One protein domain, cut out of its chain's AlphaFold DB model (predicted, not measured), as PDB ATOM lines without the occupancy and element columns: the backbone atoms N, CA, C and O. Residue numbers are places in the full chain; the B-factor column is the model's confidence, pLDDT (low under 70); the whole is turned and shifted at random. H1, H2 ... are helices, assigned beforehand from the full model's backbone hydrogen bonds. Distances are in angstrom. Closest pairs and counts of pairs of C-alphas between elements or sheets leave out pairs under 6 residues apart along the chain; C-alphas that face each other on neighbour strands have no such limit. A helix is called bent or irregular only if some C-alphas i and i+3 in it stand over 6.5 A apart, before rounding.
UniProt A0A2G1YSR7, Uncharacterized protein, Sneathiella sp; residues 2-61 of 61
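Overview. This is residues 2 to 61 of the 61 residues of an uncharacterized protein of Sneathiella sp (UniProt A0A2G1YSR7). Three helices make a wide, open U: the longest, H3, is one arm, H1 is the other, and the shorter H2 is the base that joins them through a tight turn at each corner. The space between the arms is empty; they are not side by side but stand skew to each other, and residues 2 to 14 of H1 and 42 to 60 of H3 stick out freely from the base. The printed part has 60 residues, with three named helices in the order H1, H2, H3 and no named strand, and its class is all helix. The whole is loose, with a radius of gyration of the C-alphas of 14.4 A, and flat, with spans of 38 by 29 by 15 A.

Along the chain. H3 is the longest helix, with 23 residues, Ser 38 to Arg 60, and measures 32.5 A from first to last C-alpha. It begins with C-alpha 38 at (6.193, -33.777, -25.481) and ends with C-alpha 60 at (-20.250, -47.837, -12.748), so that x falls from 6.193 to -20.250 between its two ends. Before it in the chain is H2, residues 23 to 35, Pro 23 to Glu 35, with 13 residues and 18.9 A from first to last C-alpha. Its last C-alpha, that of Glu 35, is at (5.375, -32.310, -34.374). H1 comes first along the chain, with 20 residues, Ser 2 to Leu 21, and measures 28.2 A. Its C-alpha 2 is at (-12.345, -60.652, -17.822) and its C-alpha 21 at (-11.272, -47.615, -42.831); between these two ends z goes from -17.822 to -42.831, while x changes little. No helix is bent or irregular.

Arrangement. H3 touches no helix. It is close to H2 but not clearly touching it, with 1 pair of C-alphas within 8 A, those of Ala 33 and Leu 41, 7.5 A apart. The lines of H2 and H3 stand at a steep tilt of 57 degrees, and the two run opposite ways. Their centres are 20.7 A apart. At the other end of H2, H1 is also close but not clearly touching, with 2 pairs of C-alphas within 8 A. The closest C-alphas of H1 and H2 are those of Tyr 19 and Met 26, 6.4 A apart. The lines of H1 and H2 are about perpendicular, at 76 degrees, and their centres are 19.1 A apart. H1 and H3 are apart: no C-alpha of the one is within 8 A of the other. In the backbones of H1, H2 and H3, every O i to N i+4 pair is within hydrogen-bond range.

Size, cuts and confidence. The two C-alphas farthest apart are those of Asp 24 and Gly 61, at 38.6 A. The first and last printed C-alphas, those of Ser 2 and Gly 61, are 19.1 A apart. The printed part runs from residue 2 to residue 61, the chain's last residue, and has no cut. Both links are tight: one residue, Phe 22, lies between H1 and H2, and two residues, Thr 36 and Pro 37, lie between H2 and H3. Residues 2 to 14, 20 to 25, 34 to 40 and 42 to 61 stand free. The mean pLDDT of the printed part is 93.8, and each of the three helices has a mean of 94. In this predicted model one printed residue is under 70, Gly 61.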
ATOM      1  N   SER A   2     -11.716 -60.747 -16.490       86.25
ATOM      2  CA  SER A   2     -12.345 -60.652 -17.822       86.25
ATOM      3  C   SER A   2     -12.513 -59.220 -18.345       86.25
ATOM      4  O   SER A   2     -12.275 -58.972 -19.518       86.25
ATOM      5  N   GLU A   3     -12.863 -58.267 -17.481       87.19
ATOM      6  CA  GLU A   3     -13.129 -56.883 -17.897       87.19
ATOM      7  C   GLU A   3     -11.895 -56.141 -18.423       87.19
ATOM      8  O   GLU A   3     -12.012 -55.364 -19.364       87.19
ATOM      9  N   LEU A   4     -10.706 -56.410 -17.871       87.88
ATOM     10  CA  LEU A   4      -9.456 -55.818 -18.364       87.88
ATOM     11  C   LEU A   4      -9.104 -56.360 -19.753       87.88
ATOM     12  O   LEU A   4      -8.734 -55.594 -20.639       87.88
ATOM     13  N   PHE A   5      -9.272 -57.670 -19.957       94.31
ATOM     14  CA  PHE A   5      -9.088 -58.290 -21.269       94.31
ATOM     15  C   PHE A   5     -10.111 -57.776 -22.285       94.31
ATOM     16  O   PHE A   5      -9.743 -57.504 -23.424       94.31
ATOM     17  N   LEU A   6     -11.369 -57.585 -21.875       93.88
ATOM     18  CA  LEU A   6     -12.409 -57.016 -22.731       93.88
ATOM     19  C   LEU A   6     -12.088 -55.569 -23.122       93.88
ATOM     20  O   LEU A   6     -12.168 -55.231 -24.298       93.88
ATOM     21  N   ALA A   7     -11.685 -54.731 -22.164       91.94
ATOM     22  CA  ALA A   7     -11.278 -53.356 -22.439       91.94
ATOM     23  C   ALA A   7     -10.095 -53.309 -23.420       91.94
ATOM     24  O   ALA A   7     -10.140 -52.566 -24.399       91.94
ATOM     25  N   GLY A   8      -9.080 -54.154 -23.214       94.81
ATOM     26  CA  GLY A   8      -7.953 -54.285 -24.140       94.81
ATOM     27  C   GLY A   8      -8.379 -54.734 -25.543       94.81
ATOM     28  O   GLY A   8      -7.943 -54.150 -26.534       94.81
ATOM     29  N   ALA A   9      -9.272 -55.722 -25.641       96.38
ATOM     30  CA  ALA A   9      -9.799 -56.200 -26.919       96.38
ATOM     31  C   ALA A   9     -10.599 -55.116 -27.662       96.38
ATOM     32  O   ALA A   9     -10.449 -54.970 -28.873       96.38
ATOM     33  N   LEU A  10     -11.406 -54.328 -26.946       95.50
ATOM     34  CA  LEU A  10     -12.163 -53.216 -27.524       95.50
ATOM     35  C   LEU A  10     -11.245 -52.103 -28.037       95.50
ATOM     36  O   LEU A  10     -11.479 -51.596 -29.130       95.50
ATOM     37  N   ILE A  11     -10.185 -51.761 -27.299       95.56
ATOM     38  CA  ILE A  11      -9.193 -50.771 -27.745       95.56
ATOM     39  C   ILE A  11      -8.538 -51.229 -29.053       95.56
ATOM     40  O   ILE A  11      -8.501 -50.466 -30.016       95.56
ATOM     41  N   LEU A  12      -8.087 -52.488 -29.122       96.56
ATOM     42  CA  LEU A  12      -7.487 -53.046 -30.339       96.56
ATOM     43  C   LEU A  12      -8.467 -53.094 -31.511       96.56
ATOM     44  O   LEU A  12      -8.083 -52.802 -32.641       96.56
ATOM     45  N   PHE A  13      -9.726 -53.452 -31.252       97.62
ATOM     46  CA  PHE A  13     -10.764 -53.456 -32.273       97.62
ATOM     47  C   PHE A  13     -10.981 -52.055 -32.852       97.62
ATOM     48  O   PHE A  13     -10.956 -51.893 -34.069       97.62
ATOM     49  N   VAL A  14     -11.142 -51.038 -31.998       96.44
ATOM     50  CA  VAL A  14     -11.368 -49.655 -32.441       96.44
ATOM     51  C   VAL A  14     -10.164 -49.119 -33.216       96.44
ATOM     52  O   VAL A  14     -10.346 -48.600 -34.316       96.44
ATOM     53  N   GLU A  15      -8.945 -49.298 -32.704       95.38
ATOM     54  CA  GLU A  15      -7.716 -48.914 -33.414       95.38
ATOM     55  C   GLU A  15      -7.626 -49.613 -34.780       95.38
ATOM     56  O   GLU A  15      -7.451 -48.957 -35.806       95.38
ATOM     57  N   GLY A  16      -7.824 -50.934 -34.831       96.12
ATOM     58  CA  GLY A  16      -7.764 -51.708 -36.076       96.12
ATOM     59  C   GLY A  16      -8.790 -51.257 -37.119       96.12
ATOM     60  O   GLY A  16      -8.456 -51.119 -38.297       96.12
ATOM     61  N   VAL A  17     -10.021 -50.973 -36.686       97.19
ATOM     62  CA  VAL A  17     -11.093 -50.435 -37.537       97.19
ATOM     63  C   VAL A  17     -10.706 -49.060 -38.084       97.19
ATOM     64  O   VAL A  17     -10.856 -48.824 -39.284       97.19
ATOM     65  N   LEU A  18     -10.156 -48.168 -37.254       96.56
ATOM     66  CA  LEU A  18      -9.710 -46.844 -37.697       96.56
ATOM     67  C   LEU A  18      -8.585 -46.927 -38.734       96.56
ATOM     68  O   LEU A  18      -8.662 -46.242 -39.755       96.56
ATOM     69  N   TYR A  19      -7.587 -47.794 -38.537       94.50
ATOM     70  CA  TYR A  19      -6.527 -47.990 -39.534       94.50
ATOM     71  C   TYR A  19      -7.040 -48.620 -40.833       94.50
ATOM     72  O   TYR A  19      -6.556 -48.261 -41.906       94.50
ATOM     73  N   ALA A  20      -8.009 -49.537 -40.759       97.00
ATOM     74  CA  ALA A  20      -8.558 -50.212 -41.934       97.00
ATOM     75  C   ALA A  20      -9.464 -49.300 -42.779       97.00
ATOM     76  O   ALA A  20      -9.372 -49.316 -44.006       97.00
ATOM     77  N   LEU A  21     -10.331 -48.507 -42.139       97.44
ATOM     78  CA  LEU A  21     -11.272 -47.615 -42.831       97.44
ATOM     79  C   LEU A  21     -10.660 -46.258 -43.193       97.44
ATOM     80  O   LEU A  21     -10.995 -45.701 -44.237       97.44
ATOM     81  N   PHE A  22      -9.775 -45.718 -42.350       96.50
ATOM     82  CA  PHE A  22      -9.243 -44.358 -42.486       96.50
ATOM     83  C   PHE A  22      -7.709 -44.304 -42.350       96.50
ATOM     84  O   PHE A  22      -7.182 -43.550 -41.521       96.50
ATOM     85  N   PRO A  23      -6.954 -45.043 -43.187       94.19
ATOM     86  CA  PRO A  23      -5.501 -45.155 -43.052       94.19
ATOM     87  C   PRO A  23      -4.781 -43.805 -43.165       94.19
ATOM     88  O   PRO A  23      -3.876 -43.513 -42.384       94.19
ATOM     89  N   ASP A  24      -5.184 -42.946 -44.105       96.38
ATOM     90  CA  ASP A  24      -4.519 -41.653 -44.316       96.38
ATOM     91  C   ASP A  24      -4.874 -40.618 -43.244       96.38
ATOM     92  O   ASP A  24      -4.037 -39.790 -42.877       96.38
ATOM     93  N   GLY A  25      -6.078 -40.713 -42.667       94.19
ATOM     94  CA  GLY A  25      -6.449 -39.932 -41.488       94.19
ATOM     95  C   GLY A  25      -5.528 -40.247 -40.311       94.19
ATOM     96  O   GLY A  25      -5.006 -39.333 -39.668       94.19
ATOM     97  N   MET A  26      -5.243 -41.532 -40.090       95.75
ATOM     98  CA  MET A  26      -4.379 -41.951 -38.989       95.75
ATOM     99  C   MET A  26      -2.915 -41.568 -39.186       95.75
ATOM    100  O   MET A  26      -2.283 -41.078 -38.248       95.75
ATOM    101  N   LYS A  27      -2.398 -41.665 -40.416       94.50
ATOM    102  CA  LYS A  27      -1.064 -41.138 -40.749       94.50
ATOM    103  C   LYS A  27      -0.949 -39.647 -40.433       94.50
ATOM    104  O   LYS A  27       0.053 -39.220 -39.865       94.50
ATOM    105  N   LYS A  28      -1.972 -38.849 -40.761       95.12
ATOM    106  CA  LYS A  28      -1.976 -37.409 -40.467       95.12
ATOM    107  C   LYS A  28      -1.933 -37.137 -38.964       95.12
ATOM    108  O   LYS A  28      -1.137 -36.310 -38.528       95.12
ATOM    109  N   VAL A  29      -2.736 -37.856 -38.179       93.38
ATOM    110  CA  VAL A  29      -2.731 -37.745 -36.709       93.38
ATOM    111  C   VAL A  29      -1.353 -38.085 -36.137       93.38
ATOM    112  O   VAL A  29      -0.852 -37.347 -35.291       93.38
ATOM    113  N   MET A  30      -0.704 -39.143 -36.634       94.00
ATOM    114  CA  MET A  30       0.657 -39.502 -36.224       94.00
ATOM    115  C   MET A  30       1.676 -38.402 -36.541       94.00
ATOM    116  O   MET A  30       2.498 -38.081 -35.687       94.00
ATOM    117  N   MET A  31       1.612 -37.789 -37.728       95.50
ATOM    118  CA  MET A  31       2.501 -36.671 -38.071       95.50
ATOM    119  C   MET A  31       2.303 -35.486 -37.121       95.50
ATOM    120  O   MET A  31       3.274 -34.981 -36.566       95.50
ATOM    121  N   THR A  32       1.053 -35.109 -36.842       93.31
ATOM    122  CA  THR A  32       0.758 -34.046 -35.872       93.31
ATOM    123  C   THR A  32       1.264 -34.394 -34.469       93.31
ATOM    124  O   THR A  32       1.778 -33.525 -33.765       93.31
ATOM    125  N   ALA A  33       1.170 -35.659 -34.051       92.75
ATOM    126  CA  ALA A  33       1.690 -36.101 -32.759       92.75
ATOM    127  C   ALA A  33       3.223 -35.998 -32.671       92.75
ATOM    128  O   ALA A  33       3.736 -35.636 -31.614       92.75
ATOM    129  N   LEU A  34       3.945 -36.268 -33.766       93.12
ATOM    130  CA  LEU A  34       5.406 -36.124 -33.837       93.12
ATOM    131  C   LEU A  34       5.863 -34.660 -33.790       93.12
ATOM    132  O   LEU A  34       6.904 -34.362 -33.211       93.12
ATOM    133  N   GLU A  35       5.090 -33.751 -34.382       94.12
ATOM    134  CA  GLU A  35       5.375 -32.310 -34.374       94.12
ATOM    135  C   GLU A  35       4.996 -31.636 -33.044       94.12
ATOM    136  O   GLU A  35       5.481 -30.548 -32.723       94.12
ATOM    137  N   THR A  36       4.133 -32.272 -32.249       92.56
ATOM    138  CA  THR A  36       3.656 -31.720 -30.980       92.56
ATOM    139  C   THR A  36       4.722 -31.868 -29.887       92.56
ATOM    140  O   THR A  36       5.203 -32.974 -29.639       92.56
ATOM    141  N   PRO A  37       5.056 -30.796 -29.140       93.44
ATOM    142  CA  PRO A  37       5.984 -30.888 -28.018       93.44
ATOM    143  C   PRO A  37       5.535 -31.918 -26.973       93.44
ATOM    144  O   PRO A  37       4.370 -31.943 -26.560       93.44
ATOM    145  N   SER A  38       6.478 -32.705 -26.449       93.44
ATOM    146  CA  SER A  38       6.193 -33.777 -25.481       93.44
ATOM    147  C   SER A  38       5.463 -33.297 -24.223       93.44
ATOM    148  O   SER A  38       4.715 -34.060 -23.617       93.44
ATOM    149  N   GLY A  39       5.665 -32.038 -23.813       94.69
ATOM    150  CA  GLY A  39       4.946 -31.432 -22.686       94.69
ATOM    151  C   GLY A  39       3.440 -31.332 -22.937       94.69
ATOM    152  O   GLY A  39       2.648 -31.754 -22.096       94.69
ATOM    153  N   THR A  40       3.048 -30.857 -24.120       93.12
ATOM    154  CA  THR A  40       1.643 -30.759 -24.536       93.12
ATOM    155  C   THR A  40       1.018 -32.141 -24.679       93.12
ATOM    156  O   THR A  40      -0.082 -32.368 -24.181       93.12
ATOM    157  N   LEU A  41       1.740 -33.092 -25.282       94.00
ATOM    158  CA  LEU A  41       1.243 -34.456 -25.456       94.00
ATOM    159  C   LEU A  41       1.008 -35.159 -24.106       94.00
ATOM    160  O   LEU A  41      -0.005 -35.831 -23.925       94.00
ATOM    161  N   ARG A  42       1.897 -34.943 -23.125       94.38
ATOM    162  CA  ARG A  42       1.717 -35.438 -21.748       94.38
ATOM    163  C   ARG A  42       0.524 -34.797 -21.051       94.38
ATOM    164  O   ARG A  42      -0.238 -35.513 -20.411       94.38
ATOM    165  N   ALA A  43       0.359 -33.480 -21.166       96.25
ATOM    166  CA  ALA A  43      -0.769 -32.778 -20.559       96.25
ATOM    167  C   ALA A  43      -2.104 -33.263 -21.142       96.25
ATOM    168  O   ALA A  43      -3.034 -33.562 -20.393       96.25
ATOM    169  N   PHE A  44      -2.172 -33.421 -22.466       94.88
ATOM    170  CA  PHE A  44      -3.350 -33.950 -23.146       94.88
ATOM    171  C   PHE A  44      -3.637 -35.403 -22.748       94.88
ATOM    172  O   PHE A  44      -4.769 -35.734 -22.401       94.88
ATOM    173  N   GLY A  45      -2.609 -36.259 -22.722       93.94
ATOM    174  CA  GLY A  45      -2.741 -37.651 -22.286       93.94
ATOM    175  C   GLY A  45      -3.203 -37.779 -20.834       93.94
ATOM    176  O   GLY A  45      -4.075 -38.593 -20.535       93.94
ATOM    177  N   LEU A  46      -2.685 -36.936 -19.935       96.88
ATOM    178  CA  LEU A  46      -3.121 -36.898 -18.540       96.88
ATOM    179  C   LEU A  46      -4.583 -36.453 -18.419       96.88
ATOM    180  O   LEU A  46      -5.353 -37.088 -17.701       96.88
ATOM    181  N   ALA A  47      -4.982 -35.403 -19.142       97.06
ATOM    182  CA  ALA A  47      -6.367 -34.943 -19.160       97.06
ATOM    183  C   ALA A  47      -7.317 -36.040 -19.672       97.06
ATOM    184  O   ALA A  47      -8.333 -36.316 -19.035       97.06
ATOM    185  N   ALA A  48      -6.957 -36.723 -20.763       95.06
ATOM    186  CA  ALA A  48      -7.732 -37.835 -21.310       95.06
ATOM    187  C   ALA A  48      -7.851 -39.005 -20.317       95.06
ATOM    188  O   ALA A  48      -8.938 -39.557 -20.148       95.06
ATOM    189  N   ALA A  49      -6.767 -39.351 -19.613       95.12
ATOM    190  CA  ALA A  49      -6.781 -40.395 -18.590       95.12
ATOM    191  C   ALA A  49      -7.710 -40.042 -17.416       95.12
ATOM    192  O   ALA A  49      -8.511 -40.877 -16.996       95.12
ATOM    193  N   ILE A  50      -7.653 -38.799 -16.922       97.38
ATOM    194  CA  ILE A  50      -8.533 -38.320 -15.846       97.38
ATOM    195  C   ILE A  50      -9.997 -38.381 -16.292       97.38
ATOM    196  O   ILE A  50     -10.830 -38.927 -15.569       97.38
ATOM    197  N   ILE A  51     -10.310 -37.882 -17.491       96.75
ATOM    198  CA  ILE A  51     -11.669 -37.932 -18.049       96.75
ATOM    199  C   ILE A  51     -12.148 -39.383 -18.165       96.75
ATOM    200  O   ILE A  51     -13.271 -39.682 -17.771       96.75
ATOM    201  N   GLY A  52     -11.297 -40.295 -18.644       93.00
ATOM    202  CA  GLY A  52     -11.623 -41.717 -18.741       93.00
ATOM    203  C   GLY A  52     -11.997 -42.330 -17.390       93.00
ATOM    204  O   GLY A  52     -13.017 -43.009 -17.287       93.00
ATOM    205  N   VAL A  53     -11.228 -42.040 -16.336       94.12
ATOM    206  CA  VAL A  53     -11.535 -42.505 -14.972       94.12
ATOM    207  C   VAL A  53     -12.854 -41.919 -14.469       94.12
ATOM    208  O   VAL A  53     -13.677 -42.658 -13.930       94.12
ATOM    209  N   VAL A  54     -13.086 -40.621 -14.678       95.94
ATOM    210  CA  VAL A  54     -14.335 -39.951 -14.281       95.94
ATOM    211  C   VAL A  54     -15.539 -40.569 -14.996       95.94
ATOM    212  O   VAL A  54     -16.535 -40.876 -14.347       95.94
ATOM    213  N   LEU A  55     -15.448 -40.821 -16.304       94.38
ATOM    214  CA  LEU A  55     -16.517 -41.466 -17.072       94.38
ATOM    215  C   LEU A  55     -16.801 -42.887 -16.582       94.38
ATOM    216  O   LEU A  55     -17.961 -43.246 -16.397       94.38
ATOM    217  N   ILE A  56     -15.761 -43.687 -16.330       92.06
ATOM    218  CA  ILE A  56     -15.930 -45.034 -15.768       92.06
ATOM    219  C   ILE A  56     -16.634 -44.953 -14.410       92.06
ATOM    220  O   ILE A  56     -17.529 -45.754 -14.148       92.06
ATOM    221  N   TRP A  57     -16.265 -43.979 -13.573       93.44
ATOM    222  CA  TRP A  57     -16.888 -43.768 -12.270       93.44
ATOM    223  C   TRP A  57     -18.362 -43.367 -12.384       93.44
ATOM    224  O   TRP A  57     -19.171 -43.899 -11.641       93.44
ATOM    225  N   PHE A  58     -18.744 -42.530 -13.352       93.31
ATOM    226  CA  PHE A  58     -20.153 -42.189 -13.599       93.31
ATOM    227  C   PHE A  58     -20.984 -43.338 -14.186       93.31
ATOM    228  O   PHE A  58     -22.188 -43.386 -13.967       93.31
ATOM    229  N   ILE A  59     -20.376 -44.229 -14.973       91.62
ATOM    230  CA  ILE A  59     -21.089 -45.356 -15.596       91.62
ATOM    231  C   ILE A  59     -21.252 -46.524 -14.612       91.62
ATOM    232  O   ILE A  59     -22.217 -47.280 -14.714       91.62
ATOM    233  N   ARG A  60     -20.285 -46.715 -13.704       85.38
ATOM    234  CA  ARG A  60     -20.250 -47.837 -12.748       85.38
ATOM    235  C   ARG A  60     -20.630 -47.477 -11.311       85.38
ATOM    236  O   ARG A  60     -20.858 -48.403 -10.535       85.38
ATOM    237  N   GLY A  61     -20.585 -46.198 -10.949       62.16
ATOM    238  CA  GLY A  61     -21.026 -45.670  -9.655       62.16
ATOM    239  C   GLY A  61     -22.531 -45.493  -9.612       62.16
ATOM    240  O   GLY A  61     -23.083 -45.689  -8.509       62.16
TER     241      GLY A  61